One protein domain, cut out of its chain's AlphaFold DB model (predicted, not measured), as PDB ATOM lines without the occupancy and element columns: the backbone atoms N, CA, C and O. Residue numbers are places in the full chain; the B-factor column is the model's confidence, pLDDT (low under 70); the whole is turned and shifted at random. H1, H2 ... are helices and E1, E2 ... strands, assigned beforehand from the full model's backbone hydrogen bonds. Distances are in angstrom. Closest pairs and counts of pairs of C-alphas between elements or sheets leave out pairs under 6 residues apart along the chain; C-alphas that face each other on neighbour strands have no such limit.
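This is residues 12 to 75 of the 83 residues of the protein "CobW domain-containing protein" of Haloterrigena limicola JCM 13563 (UniProt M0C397). A twisted ribbon of three antiparallel strands, a meander E1 E2 E3, each the neighbour of the one before, has helix H1 at one end and H2 beyond the other. The printed part has 64 residues, mixed class, with H1 E1 E2 E3 H2 in order. It is loose: radius of gyration of the C-alphas 15.0 A, spans 45, 22 and 13 A.

H1, residues 12 to 23, only grazes the sheet, with residues 18 to 22. In hairpin E1, residues 27 to 32, and E2, residues 40 to 47, N 30 and O 44 are within hydrogen-bond range, 3.0 A; in hairpin E2 and E3, residues 50 to 58, N 45 and O 52, 2.8 A. H2, residues 65 to 73, is not on the sheet. Every O i to N i+4 pair is within range in H2, 6 of 8 in H1.

H1 begins at C-alpha 12 (229.290, 338.470, 282.478) and spans 19.1 A, E3 24.6 A; H2 ends at C-alpha 73 (221.443, 374.537, 282.449).

The printed part has no cut and no long link; no printed residue is under 70.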
ATOM      1  N   ASP A  12     228.999 339.811 281.943       93.75
ATOM      2  CA  ASP A  12     229.290 338.470 282.478       93.75
ATOM      3  C   ASP A  12     230.444 338.482 283.490       93.75
ATOM      4  O   ASP A  12     230.294 338.005 284.607       93.75
ATOM      5  N   ARG A  13     231.556 339.166 283.173       93.94
ATOM      6  CA  ARG A  13     232.690 339.308 284.105       93.94
ATOM      7  C   ARG A  13     232.305 339.992 285.416       93.94
ATOM      8  O   ARG A  13     232.918 339.716 286.441       93.94
ATOM      9  N   LEU A  14     231.352 340.927 285.380       90.81
ATOM     10  CA  LEU A  14     230.863 341.579 286.592       90.81
ATOM     11  C   LEU A  14     230.067 340.598 287.454       90.81
ATOM     12  O   LEU A  14     230.238 340.606 288.668       90.81
ATOM     13  N   VAL A  15     229.220 339.766 286.842       90.00
ATOM     14  CA  VAL A  15     228.462 338.727 287.553       90.00
ATOM     15  C   VAL A  15     229.411 337.714 288.187       90.00
ATOM     16  O   VAL A  15     229.294 337.459 289.384       90.00
ATOM     17  N   ASP A  16     230.386 337.216 287.426       92.38
ATOM     18  CA  ASP A  16     231.387 336.265 287.926       92.38
ATOM     19  C   ASP A  16     232.172 336.853 289.107       92.38
ATOM     20  O   ASP A  16     232.322 336.218 290.149       92.38
ATOM     21  N   TRP A  17     232.614 338.109 288.983       90.50
ATOM     22  CA  TRP A  17     233.329 338.800 290.056       90.50
ATOM     23  C   TRP A  17     232.460 339.019 291.301       90.50
ATOM     24  O   TRP A  17     232.932 338.833 292.420       90.50
ATOM     25  N   LEU A  18     231.188 339.401 291.128       88.06
ATOM     26  CA  LEU A  18     230.256 339.584 292.243       88.06
ATOM     27  C   LEU A  18     229.965 338.272 292.980       88.06
ATOM     28  O   LEU A  18     229.701 338.320 294.176       88.06
ATOM     29  N   ALA A  19     230.003 337.128 292.295       87.31
ATOM     30  CA  ALA A  19     229.828 335.821 292.922       87.31
ATOM     31  C   ALA A  19     231.046 335.416 293.774       87.31
ATOM     32  O   ALA A  19     230.877 334.835 294.843       87.31
ATOM     33  N   ASP A  20     232.254 335.756 293.323       88.44
ATOM     34  CA  ASP A  20     233.512 335.403 293.992       88.44
ATOM     35  C   ASP A  20     233.809 336.302 295.208       88.44
ATOM     36  O   ASP A  20     234.199 335.839 296.282       88.44
ATOM     37  N   VAL A  21     233.533 337.605 295.080       85.62
ATOM     38  CA  VAL A  21     233.930 338.629 296.063       85.62
ATOM     39  C   VAL A  21     233.193 338.547 297.411       85.62
ATOM     40  O   VAL A  21     233.612 339.173 298.388       85.62
ATOM     41  N   LEU A  22     232.099 337.782 297.499       77.69
ATOM     42  CA  LEU A  22     231.252 337.704 298.701       77.69
ATOM     43  C   LEU A  22     231.975 337.156 299.936       77.69
ATOM     44  O   LEU A  22     231.529 337.407 301.054       77.69
ATOM     45  N   ASN A  23     233.086 336.443 299.750       79.75
ATOM     46  CA  ASN A  23     233.876 335.911 300.861       79.75
ATOM     47  C   ASN A  23     234.804 336.960 301.496       79.75
ATOM     48  O   ASN A  23     235.096 336.869 302.687       79.75
ATOM     49  N   ASP A  24     235.212 337.978 300.734       85.81
ATOM     50  CA  ASP A  24     236.261 338.924 301.144       85.81
ATOM     51  C   ASP A  24     235.731 340.333 301.447       85.81
ATOM     52  O   ASP A  24     236.397 341.132 302.112       85.81
ATOM     53  N   VAL A  25     234.531 340.677 300.966       85.06
ATOM     54  CA  VAL A  25     233.969 342.026 301.107       85.06
ATOM     55  C   VAL A  25     232.756 342.033 302.027       85.06
ATOM     56  O   VAL A  25     231.699 341.500 301.718       85.06
ATOM     57  N   VAL A  26     232.872 342.762 303.141       86.94
ATOM     58  CA  VAL A  26     231.774 342.922 304.112       86.94
ATOM     59  C   VAL A  26     230.671 343.853 303.586       86.94
ATOM     60  O   VAL A  26     229.490 343.631 303.853       86.94
ATOM     61  N   ARG A  27     231.022 344.921 302.854       89.00
ATOM     62  CA  ARG A  27     230.051 345.868 302.276       89.00
ATOM     63  C   ARG A  27     230.626 346.664 301.107       89.00
ATOM     64  O   ARG A  27     231.742 347.172 301.191       89.00
ATOM     65  N   ALA A  28     229.816 346.884 300.073       88.56
ATOM     66  CA  ALA A  28     230.104 347.836 299.003       88.56
ATOM     67  C   ALA A  28     228.827 348.531 298.507       88.56
ATOM     68  O   ALA A  28     227.752 347.941 298.477       88.56
ATOM     69  N   LYS A  29     228.950 349.799 298.102       91.31
ATOM     70  CA  LYS A  29     227.891 350.553 297.417       91.31
ATOM     71  C   LYS A  29     228.492 351.310 296.247       91.31
ATOM     72  O   LYS A  29     229.447 352.065 296.460       91.31
ATOM     73  N   ARG A  30     227.978 351.117 295.033       88.50
ATOM     74  CA  ARG A  30     228.536 351.740 293.821       88.50
ATOM     75  C   ARG A  30     227.470 352.038 292.778       88.50
ATOM     76  O   ARG A  30     226.555 351.250 292.591       88.50
ATOM     77  N   LEU A  31     227.659 353.142 292.060       90.69
ATOM     78  CA  LEU A  31     227.016 353.360 290.768       90.69
ATOM     79  C   LEU A  31     227.846 352.648 289.691       90.69
ATOM     80  O   LEU A  31     229.076 352.716 289.723       90.69
ATOM     81  N   MET A  32     227.193 351.959 288.764       90.44
ATOM     82  CA  MET A  32     227.836 351.135 287.746       90.44
ATOM     83  C   MET A  32     227.331 351.482 286.350       90.44
ATOM     84  O   MET A  32     226.137 351.689 286.128       90.44
ATOM     85  N   TRP A  33     228.266 351.467 285.405       90.81
ATOM     86  CA  TRP A  33     228.011 351.507 283.972       90.81
ATOM     87  C   TRP A  33     228.280 350.117 283.388       90.81
ATOM     88  O   TRP A  33     229.381 349.594 283.552       90.81
ATOM     89  N   ILE A  34     227.288 349.503 282.735       91.75
ATOM     90  CA  ILE A  34     227.397 348.163 282.133       91.75
ATOM     91  C   ILE A  34     227.211 348.264 280.617       91.75
ATOM     92  O   ILE A  34     226.309 348.956 280.144       91.75
ATOM     93  N   ALA A  35     228.049 347.551 279.863       92.31
ATOM     94  CA  ALA A  35     227.945 347.470 278.408       92.31
ATOM     95  C   ALA A  35     226.600 346.846 277.982       92.31
ATOM     96  O   ALA A  35     226.114 345.909 278.620       92.31
ATOM     97  N   GLY A  36     225.977 347.378 276.929       89.00
ATOM     98  CA  GLY A  36     224.632 346.999 276.482       89.00
ATOM     99  C   GLY A  36     223.494 347.591 277.326       89.00
ATOM    100  O   GLY A  36     222.328 347.263 277.108       89.00
ATOM    101  N   ARG A  37     223.809 348.422 278.331       86.94
ATOM    102  CA  ARG A  37     222.845 349.127 279.197       86.94
ATOM    103  C   ARG A  37     223.183 350.616 279.306       86.94
ATOM    104  O   ARG A  37     223.062 351.218 280.368       86.94
ATOM    105  N   GLU A  38     223.555 351.232 278.190       84.62
ATOM    106  CA  GLU A  38     224.047 352.616 278.076       84.62
ATOM    107  C   GLU A  38     223.009 353.667 278.469       84.62
ATOM    108  O   GLU A  38     223.347 354.827 278.684       84.62
ATOM    109  N   ARG A  39     221.736 353.278 278.573       85.44
ATOM    110  CA  ARG A  39     220.671 354.164 279.045       85.44
ATOM    111  C   ARG A  39     220.600 354.241 280.565       85.44
ATOM    112  O   ARG A  39     220.195 355.268 281.085       85.44
ATOM    113  N   HIS A  40     221.000 353.205 281.294       87.88
ATOM    114  CA  HIS A  40     220.700 353.096 282.720       87.88
ATOM    115  C   HIS A  40     221.961 353.141 283.578       87.88
ATOM    116  O   HIS A  40     222.920 352.404 283.345       87.88
ATOM    117  N   ALA A  41     221.923 353.972 284.613       88.50
ATOM    118  CA  ALA A  41     222.871 353.934 285.707       88.50
ATOM    119  C   ALA A  41     222.356 352.938 286.750       88.50
ATOM    120  O   ALA A  41     221.236 353.069 287.256       88.50
ATOM    121  N   LEU A  42     223.162 351.924 287.054       90.88
ATOM    122  CA  LEU A  42     222.781 350.864 287.985       90.88
ATOM    123  C   LEU A  42     223.410 351.104 289.352       90.88
ATOM    124  O   LEU A  42     224.553 351.543 289.438       90.88
ATOM    125  N   ASN A  43     222.688 350.793 290.420       92.19
ATOM    126  CA  ASN A  43     223.217 350.798 291.776       92.19
ATOM    127  C   ASN A  43     223.527 349.365 292.199       92.19
ATOM    128  O   ASN A  43     222.675 348.496 292.065       92.19
ATOM    129  N   CYS A  44     224.733 349.132 292.705       90.81
ATOM    130  CA  CYS A  44     225.130 347.895 293.361       90.81
ATOM    131  C   CYS A  44     225.177 348.122 294.862       90.81
ATOM    132  O   CYS A  44     225.934 348.980 295.326       90.81
ATOM    133  N   ASN A  45     224.465 347.293 295.615       91.69
ATOM    134  CA  ASN A  45     224.599 347.187 297.058       91.69
ATOM    135  C   ASN A  45     225.015 345.760 297.411       91.69
ATOM    136  O   ASN A  45     224.271 344.816 297.177       91.69
ATOM    137  N   LEU A  46     226.202 345.621 297.989       90.62
ATOM    138  CA  LEU A  46     226.699 344.376 298.556       90.62
ATOM    139  C   LEU A  46     226.758 344.528 300.074       90.62
ATOM    140  O   LEU A  46     227.279 345.531 300.574       90.62
ATOM    141  N   ALA A  47     226.223 343.556 300.807       89.38
ATOM    142  CA  ALA A  47     226.323 343.478 302.259       89.38
ATOM    143  C   ALA A  47     226.414 342.014 302.703       89.38
ATOM    144  O   ALA A  47     225.456 341.257 302.545       89.38
ATOM    145  N   GLY A  48     227.560 341.625 303.262       84.19
ATOM    146  CA  GLY A  48     227.862 340.228 303.555       84.19
ATOM    147  C   GLY A  48     227.715 339.373 302.299       84.19
ATOM    148  O   GLY A  48     228.300 339.680 301.267       84.19
ATOM    149  N   THR A  49     226.872 338.347 302.371       84.12
ATOM    150  CA  THR A  49     226.612 337.399 301.277       84.12
ATOM    151  C   THR A  49     225.508 337.839 300.313       84.12
ATOM    152  O   THR A  49     225.174 337.100 299.389       84.12
ATOM    153  N   GLN A  50     224.918 339.021 300.507       85.12
ATOM    154  CA  GLN A  50     223.841 339.518 299.659       85.12
ATOM    155  C   GLN A  50     224.349 340.579 298.681       85.12
ATOM    156  O   GLN A  50     224.977 341.563 299.081       85.12
ATOM    157  N   VAL A  51     223.986 340.413 297.408       89.31
ATOM    158  CA  VAL A  51     224.176 341.407 296.347       89.31
ATOM    159  C   VAL A  51     222.818 341.807 295.790       89.31
ATOM    160  O   VAL A  51     221.992 340.958 295.467       89.31
ATOM    161  N   GLN A  52     222.607 343.109 295.650       89.50
ATOM    162  CA  GLN A  52     221.449 343.689 294.990       89.50
ATOM    163  C   GLN A  52     221.917 344.672 293.918       89.50
ATOM    164  O   GLN A  52     222.783 345.514 294.178       89.50
ATOM    165  N   VAL A  53     221.350 344.548 292.716       89.12
ATOM    166  CA  VAL A  53     221.612 345.448 291.590       89.12
ATOM    167  C   VAL A  53     220.291 345.968 291.039       89.12
ATOM    168  O   VAL A  53     219.468 345.184 290.571       89.12
ATOM    169  N   ASP A  54     220.119 347.288 291.049       90.00
ATOM    170  CA  ASP A  54     218.873 347.956 290.662       90.00
ATOM    171  C   ASP A  54     219.133 349.097 289.675       90.00
ATOM    172  O   ASP A  54     220.221 349.678 289.638       90.00
ATOM    173  N   VAL A  55     218.112 349.477 288.903       87.81
ATOM    174  CA  VAL A  55     218.164 350.697 288.085       87.81
ATOM    175  C   VAL A  55     217.977 351.906 288.994       87.81
ATOM    176  O   VAL A  55     216.928 352.065 289.610       87.81
ATOM    177  N   ASN A  56     218.988 352.770 289.063       83.44
ATOM    178  CA  ASN A  56     218.938 353.985 289.873       83.44
ATOM    179  C   ASN A  56     218.372 355.171 289.093       83.44
ATOM    180  O   ASN A  56     217.578 355.946 289.614       83.44
ATOM    181  N   SER A  57     218.827 355.341 287.853       81.94
ATOM    182  CA  SER A  57     218.467 356.485 287.018       81.94
ATOM    183  C   SER A  57     218.855 356.252 285.561       81.94
ATOM    184  O   SER A  57     219.509 355.265 285.216       81.94
ATOM    185  N   GLN A  58     218.462 357.182 284.696       84.75
ATOM    186  CA  GLN A  58     218.937 357.258 283.321       84.75
ATOM    187  C   GLN A  58     220.244 358.073 283.250       84.75
ATOM    188  O   GLN A  58     220.403 359.048 283.988       84.75
ATOM    189  N   TRP A  59     221.173 357.704 282.365       86.44
ATOM    190  CA  TRP A  59     222.347 358.535 282.073       86.44
ATOM    191  C   TRP A  59     221.930 359.797 281.320       86.44
ATOM    192  O   TRP A  59     221.192 359.692 280.337       86.44
ATOM    193  N   ALA A  60     222.451 360.964 281.713       83.75
ATOM    194  CA  ALA A  60     222.109 362.246 281.087       83.75
ATOM    195  C   ALA A  60     222.301 362.224 279.560       83.75
ATOM    196  O   ALA A  60     221.407 362.624 278.824       83.75
ATOM    197  N   THR A  61     223.395 361.633 279.060       83.75
ATOM    198  CA  THR A  61     223.648 361.520 277.609       83.75
ATOM    199  C   THR A  61     222.565 360.740 276.844       83.75
ATOM    200  O   THR A  61     222.317 360.991 275.665       83.75
ATOM    201  N   SER A  62     221.850 359.840 277.522       84.12
ATOM    202  CA  SER A  62     220.796 359.020 276.917       84.12
ATOM    203  C   SER A  62     219.394 359.645 276.971       84.12
ATOM    204  O   SER A  62     218.448 359.056 276.443       84.12
ATOM    205  N   MET A  63     219.243 360.814 277.605       85.44
ATOM    206  CA  MET A  63     217.976 361.550 277.668       85.44
ATOM    207  C   MET A  63     217.637 362.210 276.311       85.44
ATOM    208  O   MET A  63     218.522 362.398 275.476       85.44
ATOM    209  N   PRO A  64     216.376 362.596 276.044       85.75
ATOM    210  CA  PRO A  64     216.032 363.427 274.885       85.75
ATOM    211  C   PRO A  64     216.763 364.778 274.901       85.75
ATOM    212  O   PRO A  64     216.998 365.327 275.973       85.75
ATOM    213  N   ALA A  65     217.065 365.353 273.730       84.06
ATOM    214  CA  ALA A  65     217.868 366.581 273.607       84.06
ATOM    215  C   ALA A  65     217.371 367.745 274.484       84.06
ATOM    216  O   ALA A  65     218.165 368.341 275.203       84.06
ATOM    217  N   PHE A  66     216.056 368.000 274.506       85.69
ATOM    218  CA  PHE A  66     215.477 369.049 275.356       85.69
ATOM    219  C   PHE A  66     215.753 368.804 276.851       85.69
ATOM    220  O   PHE A  66     216.082 369.735 277.575       85.69
ATOM    221  N   GLN A  67     215.664 367.549 277.310       84.38
ATOM    222  CA  GLN A  67     215.928 367.205 278.709       84.38
ATOM    223  C   GLN A  67     217.414 367.314 279.039       84.38
ATOM    224  O   GLN A  67     217.746 367.736 280.141       84.38
ATOM    225  N   LYS A  68     218.304 366.955 278.101       84.94
ATOM    226  CA  LYS A  68     219.753 367.130 278.286       84.94
ATOM    227  C   LYS A  68     220.108 368.595 278.497       84.94
ATOM    228  O   LYS A  68     220.852 368.887 279.425       84.94
ATOM    229  N   GLU A  69     219.562 369.483 277.667       84.75
ATOM    230  CA  GLU A  69     219.839 370.919 277.744       84.75
ATOM    231  C   GLU A  69     219.372 371.488 279.082       84.75
ATOM    232  O   GLU A  69     220.183 371.986 279.855       84.75
ATOM    233  N   SER A  70     218.106 371.260 279.447       86.19
ATOM    234  CA  SER A  70     217.591 371.700 280.749       86.19
ATOM    235  C   SER A  70     218.360 371.092 281.930       86.19
ATOM    236  O   SER A  70     218.506 371.730 282.971       86.19
ATOM    237  N   TYR A  71     218.867 369.860 281.800       84.44
ATOM    238  CA  TYR A  71     219.685 369.226 282.837       84.44
ATOM    239  C   TYR A  71     221.064 369.888 282.979       84.44
ATOM    240  O   TYR A  71     221.550 370.007 284.106       84.44
ATOM    241  N   ARG A  72     221.679 370.307 281.863       85.25
ATOM    242  CA  ARG A  72     222.953 371.043 281.825       85.25
ATOM    243  C   ARG A  72     222.783 372.457 282.380       85.25
ATOM    244  O   ARG A  72     223.523 372.831 283.283       85.25
ATOM    245  N   GLU A  73     221.760 373.192 281.942       86.94
ATOM    246  CA  GLU A  73     221.443 374.537 282.449       86.94
ATOM    247  C   GLU A  73     221.183 374.546 283.963       86.94
ATOM    248  O   GLU A  73     221.600 375.463 284.667       86.94
ATOM    249  N   ALA A  74     220.524 373.506 284.490       87.50
ATOM    250  CA  ALA A  74     220.252 373.383 285.921       87.50
ATOM    251  C   ALA A  74     221.495 373.040 286.767       87.50
ATOM    252  O   ALA A  74     221.422 373.099 287.995       87.50
ATOM    253  N   ARG A  75     222.604 372.624 286.139       85.50
ATOM    254  CA  ARG A  75     223.854 372.211 286.801       85.50
ATOM    255  C   ARG A  75     225.076 372.777 286.069       85.50
ATOM    256  O   ARG A  75     225.859 372.008 285.501       85.50
TER     257      ARG A  75